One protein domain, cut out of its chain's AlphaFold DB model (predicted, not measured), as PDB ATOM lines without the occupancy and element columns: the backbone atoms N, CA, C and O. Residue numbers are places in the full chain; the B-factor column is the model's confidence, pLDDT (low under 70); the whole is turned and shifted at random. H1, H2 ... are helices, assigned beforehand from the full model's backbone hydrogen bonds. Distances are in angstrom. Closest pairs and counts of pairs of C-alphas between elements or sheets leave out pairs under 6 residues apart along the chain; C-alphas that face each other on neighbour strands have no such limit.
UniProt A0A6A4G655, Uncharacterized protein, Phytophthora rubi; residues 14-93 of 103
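Overview. This is residues 14 to 93 of the 103 residues of an uncharacterized protein of Phytophthora rubi (UniProt A0A6A4G655). The longest helix, H4, sticks out by itself at one end of an elongated model, and a small head of three helices, H1, H2 and H3, makes the other end. In the head H3 stands about perpendicular to H1, at 77 degrees, and meets H2 near its own beginning, while residues 53 to 66, a long link with no named element, run from H3 to H4. The printed part has 80 residues with four named helices in the order H1, H2, H3, H4 and no named strand, and its class is all helix. The whole is extended, with a radius of gyration of the C-alphas of 22.0 A and spans of 64 by 33 by 20 A.

Along the chain. H4, residues 67 to 85, is 26.0 A long and ends with C-alpha 85 at (31.448, -53.347, 24.196). H3, residues 38 to 52, is 21.0 A long and begins with C-alpha 38 at (21.358, 1.759, 36.885). H2 holds residues 25 to 34. H1, residues 14 to 23, begins with C-alpha 14 at (31.064, -8.788, 36.703).

Arrangement. H4 touches no helix and is apart from H1, H2 and H3. H3 touches H1 with its residues 42 to 46 alone, about perpendicular at 77 degrees, and their closest C-alphas, those of Met 17 and Val 46, are 7.2 A apart. H3 touches H2 with its residues 38 to 42 alone, and their closest C-alphas, those of Leu 32 and Gly 38, are 4.2 A apart. H2 and H3 run opposite ways at a steep tilt of 68 degrees, only just short of about perpendicular. H1 and H2 are close but not clearly touching, with the closest C-alphas, those of Trp 21 and Val 28, 6.5 A apart. In H1, H2, H3 and H4 every O i to N i+4 pair is within hydrogen-bond range.

Size, cuts and confidence. The two C-alphas farthest apart, those of Arg 36 and Ala 87, are 64.7 A apart. The printed part has no cut. The links H1 to H2 and H2 to H3 are tight, and the link H3 to H4, 14 residues, is long. Residues 57 to 64 of that link stand free and have pLDDT under 70, while the mean of the printed part is 88.7.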
ATOM      1  N   ARG A  14      30.173  -9.879  37.107       90.19
ATOM      2  CA  ARG A  14      31.064  -8.788  36.703       90.19
ATOM      3  C   ARG A  14      31.745  -9.056  35.363       90.19
ATOM      4  O   ARG A  14      31.861  -8.128  34.565       90.19
ATOM      5  N   ASP A  15      32.177 -10.287  35.106       90.75
ATOM      6  CA  ASP A  15      32.795 -10.657  33.828       90.75
ATOM      7  C   ASP A  15      31.787 -10.526  32.684       90.75
ATOM      8  O   ASP A  15      32.091  -9.928  31.652       90.75
ATOM      9  N   ILE A  16      30.548 -10.979  32.904       92.25
ATOM     10  CA  ILE A  16      29.460 -10.837  31.928       92.25
ATOM     11  C   ILE A  16      29.138  -9.356  31.691       92.25
ATOM     12  O   ILE A  16      29.046  -8.925  30.544       92.25
ATOM     13  N   MET A  17      29.013  -8.548  32.748       94.50
ATOM     14  CA  MET A  17      28.789  -7.104  32.614       94.50
ATOM     15  C   MET A  17      29.934  -6.414  31.862       94.50
ATOM     16  O   MET A  17      29.677  -5.552  31.025       94.50
ATOM     17  N   SER A  18      31.185  -6.800  32.124       94.94
ATOM     18  CA  SER A  18      32.363  -6.252  31.437       94.94
ATOM     19  C   SER A  18      32.357  -6.611  29.950       94.94
ATOM     20  O   SER A  18      32.607  -5.750  29.109       94.94
ATOM     21  N   LEU A  19      31.986  -7.852  29.612       94.12
ATOM     22  CA  LEU A  19      31.785  -8.267  28.226       94.12
ATOM     23  C   LEU A  19      30.677  -7.441  27.567       94.12
ATOM     24  O   LEU A  19      30.892  -6.899  26.490       94.12
ATOM     25  N   MET A  20      29.522  -7.283  28.219       95.50
ATOM     26  CA  MET A  20      28.414  -6.470  27.700       95.50
ATOM     27  C   MET A  20      28.837  -5.029  27.411       95.50
ATOM     28  O   MET A  20      28.478  -4.491  26.368       95.50
ATOM     29  N   TRP A  21      29.630  -4.426  28.297       95.62
ATOM     30  CA  TRP A  21      30.211  -3.105  28.075       95.62
ATOM     31  C   TRP A  21      31.118  -3.059  26.846       95.62
ATOM     32  O   TRP A  21      31.077  -2.072  26.119       95.62
ATOM     33  N   ALA A  22      31.889  -4.118  26.591       96.94
ATOM     34  CA  ALA A  22      32.776  -4.206  25.434       96.94
ATOM     35  C   ALA A  22      32.027  -4.431  24.108       96.94
ATOM     36  O   ALA A  22      32.432  -3.892  23.083       96.94
ATOM     37  N   ILE A  23      30.944  -5.219  24.108       97.31
ATOM     38  CA  ILE A  23      30.251  -5.622  22.867       97.31
ATOM     39  C   ILE A  23      28.968  -4.835  22.567       97.31
ATOM     40  O   ILE A  23      28.470  -4.880  21.441       97.31
ATOM     41  N   LYS A  24      28.379  -4.174  23.570       96.19
ATOM     42  CA  LYS A  24      27.059  -3.520  23.504       96.19
ATOM     43  C   LYS A  24      27.014  -2.226  24.331       96.19
ATOM     44  O   LYS A  24      26.018  -1.962  25.002       96.19
ATOM     45  N   THR A  25      28.068  -1.412  24.265       96.62
ATOM     46  CA  THR A  25      28.227  -0.163  25.040       96.62
ATOM     47  C   THR A  25      26.987   0.733  24.993       96.62
ATOM     48  O   THR A  25      26.417   1.030  26.039       96.62
ATOM     49  N   GLU A  26      26.502   1.082  23.796       97.31
ATOM     50  CA  GLU A  26      25.348   1.979  23.627       97.31
ATOM     51  C   GLU A  26      24.089   1.446  24.315       97.31
ATOM     52  O   GLU A  26      23.377   2.181  24.997       97.31
ATOM     53  N   TRP A  27      23.836   0.140  24.186       96.88
ATOM     54  CA  TRP A  27      22.691  -0.504  24.823       96.88
ATOM     55  C   TRP A  27      22.803  -0.458  26.349       96.88
ATOM     56  O   TRP A  27      21.809  -0.218  27.034       96.88
ATOM     57  N   VAL A  28      24.007  -0.672  26.890       96.50
ATOM     58  CA  VAL A  28      24.250  -0.620  28.335       96.50
ATOM     59  C   VAL A  28      24.040   0.799  28.860       96.50
ATOM     60  O   VAL A  28      23.304   0.980  29.828       96.50
ATOM     61  N   GLU A  29      24.611   1.813  28.213       96.00
ATOM     62  CA  GLU A  29      24.442   3.217  28.609       96.00
ATOM     63  C   GLU A  29      22.975   3.655  28.589       96.00
ATOM     64  O   GLU A  29      22.475   4.293  29.522       96.00
ATOM     65  N   ASP A  30      22.263   3.279  27.533       96.94
ATOM     66  CA  ASP A  30      20.847   3.553  27.347       96.94
ATOM     67  C   ASP A  30      19.973   2.804  28.375       96.94
ATOM     68  O   ASP A  30      19.022   3.357  28.936       96.94
ATOM     69  N   TYR A  31      20.321   1.562  28.717       95.44
ATOM     70  CA  TYR A  31      19.677   0.828  29.806       95.44
ATOM     71  C   TYR A  31      19.881   1.526  31.155       95.44
ATOM     72  O   TYR A  31      18.910   1.760  31.882       95.44
ATOM     73  N   LEU A  32      21.125   1.888  31.483       95.25
ATOM     74  CA  LEU A  32      21.479   2.539  32.746       95.25
ATOM     75  C   LEU A  32      20.739   3.867  32.919       95.25
ATOM     76  O   LEU A  32      20.208   4.128  33.998       95.25
ATOM     77  N   ARG A  33      20.621   4.656  31.847       94.88
ATOM     78  CA  ARG A  33      19.910   5.945  31.841       94.88
ATOM     79  C   ARG A  33      18.433   5.818  32.211       94.88
ATOM     80  O   ARG A  33      17.880   6.706  32.854       94.88
ATOM     81  N   ARG A  34      17.783   4.715  31.828       94.19
ATOM     82  CA  ARG A  34      16.354   4.474  32.101       94.19
ATOM     83  C   ARG A  34      16.073   3.897  33.486       94.19
ATOM     84  O   ARG A  34      14.910   3.795  33.876       94.19
ATOM     85  N   LYS A  35      17.090   3.441  34.222       92.25
ATOM     86  CA  LYS A  35      16.905   2.755  35.507       92.25
ATOM     87  C   LYS A  35      17.328   3.651  36.666       92.25
ATOM     88  O   LYS A  35      18.470   4.078  36.750       92.25
ATOM     89  N   ARG A  36      16.423   3.829  37.638       85.19
ATOM     90  CA  ARG A  36      16.652   4.613  38.872       85.19
ATOM     91  C   ARG A  36      17.890   4.164  39.669       85.19
ATOM     92  O   ARG A  36      18.506   4.977  40.344       85.19
ATOM     93  N   SER A  37      18.256   2.886  39.572       87.25
ATOM     94  CA  SER A  37      19.448   2.296  40.195       87.25
ATOM     95  C   SER A  37      20.278   1.558  39.144       87.25
ATOM     96  O   SER A  37      20.455   0.350  39.246       87.25
ATOM     97  N   GLY A  38      20.723   2.279  38.105       89.12
ATOM     98  CA  GLY A  38      21.358   1.759  36.885       89.12
ATOM     99  C   GLY A  38      22.209   0.500  37.061       89.12
ATOM    100  O   GLY A  38      21.808  -0.572  36.610       89.12
ATOM    101  N   ILE A  39      23.365   0.622  37.719       92.12
ATOM    102  CA  ILE A  39      24.348  -0.472  37.825       92.12
ATOM    103  C   ILE A  39      23.769  -1.675  38.578       92.12
ATOM    104  O   ILE A  39      23.856  -2.796  38.089       92.12
ATOM    105  N   VAL A  40      23.096  -1.445  39.707       94.31
ATOM    106  CA  VAL A  40      22.457  -2.511  40.503       94.31
ATOM    107  C   VAL A  40      21.326  -3.193  39.718       94.31
ATOM    108  O   VAL A  40      21.114  -4.399  39.817       94.31
ATOM    109  N   ALA A  41      20.577  -2.434  38.915       94.69
ATOM    110  CA  ALA A  41      19.525  -2.976  38.061       94.69
ATOM    111  C   ALA A  41      20.098  -3.839  36.926       94.69
ATOM    112  O   ALA A  41      19.502  -4.867  36.594       94.69
ATOM    113  N   LEU A  42      21.241  -3.434  36.363       95.38
ATOM    114  CA  LEU A  42      21.976  -4.184  35.347       95.38
ATOM    115  C   LEU A  42      22.537  -5.489  35.925       95.38
ATOM    116  O   LEU A  42      22.305  -6.545  35.347       95.38
ATOM    117  N   GLU A  43      23.178  -5.434  37.090       95.06
ATOM    118  CA  GLU A  43      23.703  -6.607  37.798       95.06
ATOM    119  C   GLU A  43      22.605  -7.654  38.034       95.06
ATOM    120  O   GLU A  43      22.699  -8.782  37.553       95.06
ATOM    121  N   ARG A  44      21.472  -7.244  38.621       94.38
ATOM    122  CA  ARG A  44      20.315  -8.131  38.838       94.38
ATOM    123  C   ARG A  44      19.730  -8.701  37.546       94.38
ATOM    124  O   ARG A  44      19.117  -9.767  37.551       94.38
ATOM    125  N   MET A  45      19.799  -7.955  36.445       94.81
ATOM    126  CA  MET A  45      19.344  -8.450  35.146       94.81
ATOM    127  C   MET A  45      20.269  -9.550  34.631       94.81
ATOM    128  O   MET A  45      19.768 -10.571  34.164       94.81
ATOM    129  N   VAL A  46      21.581  -9.355  34.750       94.38
ATOM    130  CA  VAL A  46      22.582 -10.353  34.372       94.38
ATOM    131  C   VAL A  46      22.450 -11.607  35.232       94.38
ATOM    132  O   VAL A  46      22.420 -12.700  34.680       94.38
ATOM    133  N   GLU A  47      22.255 -11.474  36.545       92.50
ATOM    134  CA  GLU A  47      22.004 -12.616  37.438       92.50
ATOM    135  C   GLU A  47      20.775 -13.427  37.008       92.50
ATOM    136  O   GLU A  47      20.831 -14.651  36.903       92.50
ATOM    137  N   ARG A  48      19.658 -12.757  36.689       93.12
ATOM    138  CA  ARG A  48      18.452 -13.440  36.189       93.12
ATOM    139  C   ARG A  48      18.685 -14.136  34.854       93.12
ATOM    140  O   ARG A  48      18.102 -15.191  34.616       93.12
ATOM    141  N   LEU A  49      19.488 -13.539  33.976       91.38
ATOM    142  CA  LEU A  49      19.841 -14.131  32.690       91.38
ATOM    143  C   LEU A  49      20.725 -15.366  32.890       91.38
ATOM    144  O   LEU A  49      20.448 -16.405  32.301       91.38
ATOM    145  N   ALA A  50      21.710 -15.283  33.784       89.94
ATOM    146  CA  ALA A  50      22.561 -16.400  34.162       89.94
ATOM    147  C   ALA A  50      21.713 -17.581  34.675       89.94
ATOM    148  O   ALA A  50      21.775 -18.673  34.114       89.94
ATOM    149  N   ILE A  51      20.823 -17.333  35.641       88.44
ATOM    150  CA  ILE A  51      19.913 -18.357  36.181       88.44
ATOM    151  C   ILE A  51      19.028 -18.953  35.078       88.44
ATOM    152  O   ILE A  51      18.897 -20.171  34.978       88.44
ATOM    153  N   ARG A  52      18.440 -18.110  34.215       91.44
ATOM    154  CA  ARG A  52      17.570 -18.559  33.116       91.44
ATOM    155  C   ARG A  52      18.282 -19.506  32.147       91.44
ATOM    156  O   ARG A  52      17.638 -20.401  31.613       91.44
ATOM    157  N   HIS A  53      19.575 -19.305  31.912       89.31
ATOM    158  CA  HIS A  53      20.375 -20.128  31.003       89.31
ATOM    159  C   HIS A  53      21.121 -21.270  31.708       89.31
ATOM    160  O   HIS A  53      22.009 -21.873  31.115       89.31
ATOM    161  N   GLY A  54      20.764 -21.589  32.956       84.25
ATOM    162  CA  GLY A  54      21.335 -22.728  33.678       84.25
ATOM    163  C   GLY A  54      22.722 -22.474  34.268       84.25
ATOM    164  O   GLY A  54      23.354 -23.412  34.754       84.25
ATOM    165  N   PHE A  55      23.198 -21.225  34.284       83.00
ATOM    166  CA  PHE A  55      24.376 -20.885  35.074       83.00
ATOM    167  C   PHE A  55      24.007 -20.969  36.553       83.00
ATOM    168  O   PHE A  55      23.087 -20.302  37.031       83.00
ATOM    169  N   THR A  56      24.735 -21.803  37.283       73.56
ATOM    170  CA  THR A  56      24.533 -22.024  38.715       73.56
ATOM    171  C   THR A  56      25.735 -21.504  39.485       73.56
ATOM    172  O   THR A  56      26.877 -21.639  39.042       73.56
ATOM    173  N   SER A  57      25.481 -20.908  40.651       68.75
ATOM    174  CA  SER A  57      26.558 -20.562  41.575       68.75
ATOM    175  C   SER A  57      27.236 -21.852  42.031       68.75
ATOM    176  O   SER A  57      26.593 -22.731  42.607       68.75
ATOM    177  N   GLN A  58      28.526 -21.993  41.732       68.00
ATOM    178  CA  GLN A  58      29.299 -23.139  42.188       68.00
ATOM    179  C   GLN A  58      29.757 -22.878  43.620       68.00
ATOM    180  O   GLN A  58      30.544 -21.971  43.881       68.00
ATOM    181  N   MET A  59      29.275 -23.697  44.553       64.69
ATOM    182  CA  MET A  59      29.824 -23.726  45.904       64.69
ATOM    183  C   MET A  59      31.174 -24.460  45.878       64.69
ATOM    184  O   MET A  59      31.243 -25.550  45.291       64.69
ATOM    185  N   PRO A  60      32.229 -23.916  46.517       60.62
ATOM    186  CA  PRO A  60      33.486 -24.632  46.697       60.62
ATOM    187  C   PRO A  60      33.214 -25.955  47.414       60.62
ATOM    188  O   PRO A  60      32.721 -25.969  48.543       60.62
ATOM    189  N   GLN A  61      33.501 -27.075  46.758       64.06
ATOM    190  CA  GLN A  61      33.271 -28.405  47.314       64.06
ATOM    191  C   GLN A  61      34.525 -29.250  47.131       64.06
ATOM    192  O   GLN A  61      35.008 -29.429  46.017       64.06
ATOM    193  N   THR A  62      35.036 -29.808  48.223       64.00
ATOM    194  CA  THR A  62      36.286 -30.586  48.217       64.00
ATOM    195  C   THR A  62      36.172 -31.986  47.660       64.00
ATOM    196  O   THR A  62      37.186 -32.612  47.387       64.00
ATOM    197  N   THR A  63      34.953 -32.488  47.504       67.00
ATOM    198  CA  THR A  63      34.696 -33.806  46.916       67.00
ATOM    199  C   THR A  63      34.720 -33.769  45.386       67.00
ATOM    200  O   THR A  63      34.803 -34.818  44.754       67.00
ATOM    201  N   LYS A  64      34.617 -32.584  44.765       69.00
ATOM    202  CA  LYS A  64      34.594 -32.468  43.301       69.00
ATOM    203  C   LYS A  64      36.000 -32.678  42.740       69.00
ATOM    204  O   LYS A  64      36.963 -32.232  43.337       69.00
ATOM    205  N   LYS A  65      36.124 -33.328  41.583       76.06
ATOM    206  CA  LYS A  65      37.380 -33.382  40.814       76.06
ATOM    207  C   LYS A  65      37.537 -32.109  39.960       76.06
ATOM    208  O   LYS A  65      36.534 -31.438  39.670       76.06
ATOM    209  N   SER A  66      38.771 -31.778  39.567       78.62
ATOM    210  CA  SER A  66      39.030 -30.745  38.549       78.62
ATOM    211  C   SER A  66      38.430 -31.160  37.204       78.62
ATOM    212  O   SER A  66      38.201 -32.350  36.970       78.62
ATOM    213  N   THR A  67      38.159 -30.193  36.326       80.00
ATOM    214  CA  THR A  67      37.646 -30.478  34.976       80.00
ATOM    215  C   THR A  67      38.601 -31.376  34.197       80.00
ATOM    216  O   THR A  67      38.164 -32.389  33.664       80.00
ATOM    217  N   GLU A  68      39.905 -31.101  34.245       82.19
ATOM    218  CA  GLU A  68      40.936 -31.932  33.609       82.19
ATOM    219  C   GLU A  68      40.890 -33.389  34.100       82.19
ATOM    220  O   GLU A  68      40.864 -34.322  33.303       82.19
ATOM    221  N   ALA A  69      40.780 -33.607  35.415       85.31
ATOM    222  CA  ALA A  69      40.688 -34.956  35.965       85.31
ATOM    223  C   ALA A  69      39.382 -35.668  35.568       85.31
ATOM    224  O   ALA A  69      39.364 -36.894  35.440       85.31
ATOM    225  N   LEU A  70      38.279 -34.929  35.393       87.62
ATOM    226  CA  LEU A  70      37.016 -35.480  34.890       87.62
ATOM    227  C   LEU A  70      37.112 -35.848  33.407       87.62
ATOM    228  O   LEU A  70      36.641 -36.918  33.031       87.62
ATOM    229  N   GLU A  71      37.733 -35.002  32.587       88.44
ATOM    230  CA  GLU A  71      37.972 -35.269  31.166       88.44
ATOM    231  C   GLU A  71      38.883 -36.480  30.975       88.44
ATOM    232  O   GLU A  71      38.550 -37.371  30.197       88.44
ATOM    233  N   GLN A  72      39.962 -36.574  31.754       92.19
ATOM    234  CA  GLN A  72      40.833 -37.744  31.758       92.19
ATOM    235  C   GLN A  72      40.069 -39.009  32.167       92.19
ATOM    236  O   GLN A  72      40.102 -40.002  31.446       92.19
ATOM    237  N   THR A  73      39.319 -38.959  33.278       93.88
ATOM    238  CA  THR A  73      38.503 -40.103  33.732       93.88
ATOM    239  C   THR A  73      37.515 -40.533  32.643       93.88
ATOM    240  O   THR A  73      37.319 -41.724  32.414       93.88
ATOM    241  N   ARG A  74      36.886 -39.571  31.954       93.31
ATOM    242  CA  ARG A  74      35.943 -39.839  30.866       93.31
ATOM    243  C   ARG A  74      36.629 -40.507  29.673       93.31
ATOM    244  O   ARG A  74      36.077 -41.467  29.150       93.31
ATOM    245  N   ALA A  75      37.800 -40.023  29.262       94.50
ATOM    246  CA  ALA A  75      38.548 -40.580  28.137       94.50
ATOM    247  C   ALA A  75      39.049 -42.006  28.422       94.50
ATOM    248  O   ALA A  75      38.932 -42.888  27.573       94.50
ATOM    249  N   GLU A  76      39.565 -42.249  29.630       96.19
ATOM    250  CA  GLU A  76      39.986 -43.583  30.073       96.19
ATOM    251  C   GLU A  76      38.801 -44.556  30.101       96.19
ATOM    252  O   GLU A  76      38.877 -45.645  29.529       96.19
ATOM    253  N   PHE A  77      37.674 -44.130  30.682       94.38
ATOM    254  CA  PHE A  77      36.445 -44.919  30.692       94.38
ATOM    255  C   PHE A  77      35.948 -45.230  29.278       94.38
ATOM    256  O   PHE A  77      35.580 -46.366  29.006       94.38
ATOM    257  N   GLU A  78      35.941 -44.251  28.370       93.44
ATOM    258  CA  GLU A  78      35.483 -44.441  26.992       93.44
ATOM    259  C   GLU A  78      36.314 -45.502  26.256       93.44
ATOM    260  O   GLU A  78      35.752 -46.386  25.605       93.44
ATOM    261  N   LEU A  79      37.641 -45.464  26.408       95.31
ATOM    262  CA  LEU A  79      38.531 -46.467  25.823       95.31
ATOM    263  C   LEU A  79      38.232 -47.868  26.360       95.31
ATOM    264  O   LEU A  79      38.131 -48.814  25.580       95.31
ATOM    265  N   ASP A  80      38.101 -48.017  27.675       95.88
ATOM    266  CA  ASP A  80      37.868 -49.323  28.291       95.88
ATOM    267  C   ASP A  80      36.460 -49.858  28.015       95.88
ATOM    268  O   ASP A  80      36.292 -51.044  27.723       95.88
ATOM    269  N   PHE A  81      35.462 -48.974  28.009       92.81
ATOM    270  CA  PHE A  81      34.091 -49.303  27.654       92.81
ATOM    271  C   PHE A  81      34.015 -49.862  26.231       92.81
ATOM    272  O   PHE A  81      33.488 -50.955  26.018       92.81
ATOM    273  N   TRP A  82      34.599 -49.170  25.249       92.62
ATOM    274  CA  TRP A  82      34.539 -49.626  23.863       92.62
ATOM    275  C   TRP A  82      35.422 -50.842  23.587       92.62
ATOM    276  O   TRP A  82      35.038 -51.672  22.767       92.62
ATOM    277  N   LYS A  83      36.530 -51.052  24.311       93.88
ATOM    278  CA  LYS A  83      37.261 -52.334  24.241       93.88
ATOM    279  C   LYS A  83      36.363 -53.527  24.585       93.88
ATOM    280  O   LYS A  83      36.476 -54.567  23.941       93.88
ATOM    281  N   ALA A  84      35.499 -53.389  25.590       91.94
ATOM    282  CA  ALA A  84      34.621 -54.466  26.047       91.94
ATOM    283  C   ALA A  84      33.314 -54.569  25.241       91.94
ATOM    284  O   ALA A  84      32.776 -55.664  25.076       91.94
ATOM    285  N   HIS A  85      32.805 -53.443  24.734       89.75
ATOM    286  CA  HIS A  85      31.448 -53.347  24.196       89.75
ATOM    287  C   HIS A  85      31.364 -52.931  22.719       89.75
ATOM    288  O   HIS A  85      30.258 -52.753  22.218       89.75
ATOM    289  N   ALA A  86      32.479 -52.844  21.981       89.56
ATOM    290  CA  ALA A  86      32.488 -52.470  20.554       89.56
ATOM    291  C   ALA A  86      31.620 -53.353  19.641       89.56
ATOM    292  O   ALA A  86      31.270 -52.934  18.542       89.56
ATOM    293  N   ALA A  87      31.286 -54.574  20.068       91.00
ATOM    294  CA  ALA A  87      30.424 -55.477  19.309       91.00
ATOM    295  C   ALA A  87      28.931 -55.105  19.371       91.00
ATOM    296  O   ALA A  87      28.151 -55.616  18.570       91.00
ATOM    297  N   TYR A  88      28.525 -54.251  20.315       88.75
ATOM    298  CA  TYR A  88      27.139 -53.824  20.480       88.75
ATOM    299  C   TYR A  88      26.919 -52.485  19.780       88.75
ATOM    300  O   TYR A  88      27.645 -51.521  20.026       88.75
ATOM    301  N   GLY A  89      25.906 -52.417  18.919       86.31
ATOM    302  CA  GLY A  89      25.447 -51.155  18.364       86.31
ATOM    303  C   GLY A  89      24.537 -50.394  19.336       86.31
ATOM    304  O   GLY A  89      24.148 -50.919  20.388       86.31
ATOM    305  N   PRO A  90      24.170 -49.146  18.995       83.75
ATOM    306  CA  PRO A  90      23.301 -48.305  19.821       83.75
ATOM    307  C   PRO A  90      21.965 -48.965  20.185       83.75
ATOM    308  O   PRO A  90      21.415 -48.703  21.250       83.75
ATOM    309  N   GLU A  91      21.451 -49.844  19.327       88.62
ATOM    310  CA  GLU A  91      20.225 -50.615  19.536       88.62
ATOM    311  C   GLU A  91      20.286 -51.576  20.735       88.62
ATOM    312  O   GLU A  91      19.240 -51.940  21.271       88.62
ATOM    313  N   GLY A  92      21.489 -51.973  21.162       83.69
ATOM    314  CA  GLY A  92      21.718 -52.826  22.331       83.69
ATOM    315  C   GLY A  92      22.074 -52.059  23.607       83.69
ATOM    316  O   GLY A  92      22.319 -52.685  24.639       83.69
ATOM    317  N   MET A  93      22.131 -50.725  23.556       87.25
ATOM    318  CA  MET A  93      22.540 -49.884  24.681       87.25
ATOM    319  C   MET A  93      21.323 -49.250  25.357       87.25
ATOM    320  O   MET A  93      20.665 -48.373  24.801       87.25
TER     321      MET A  93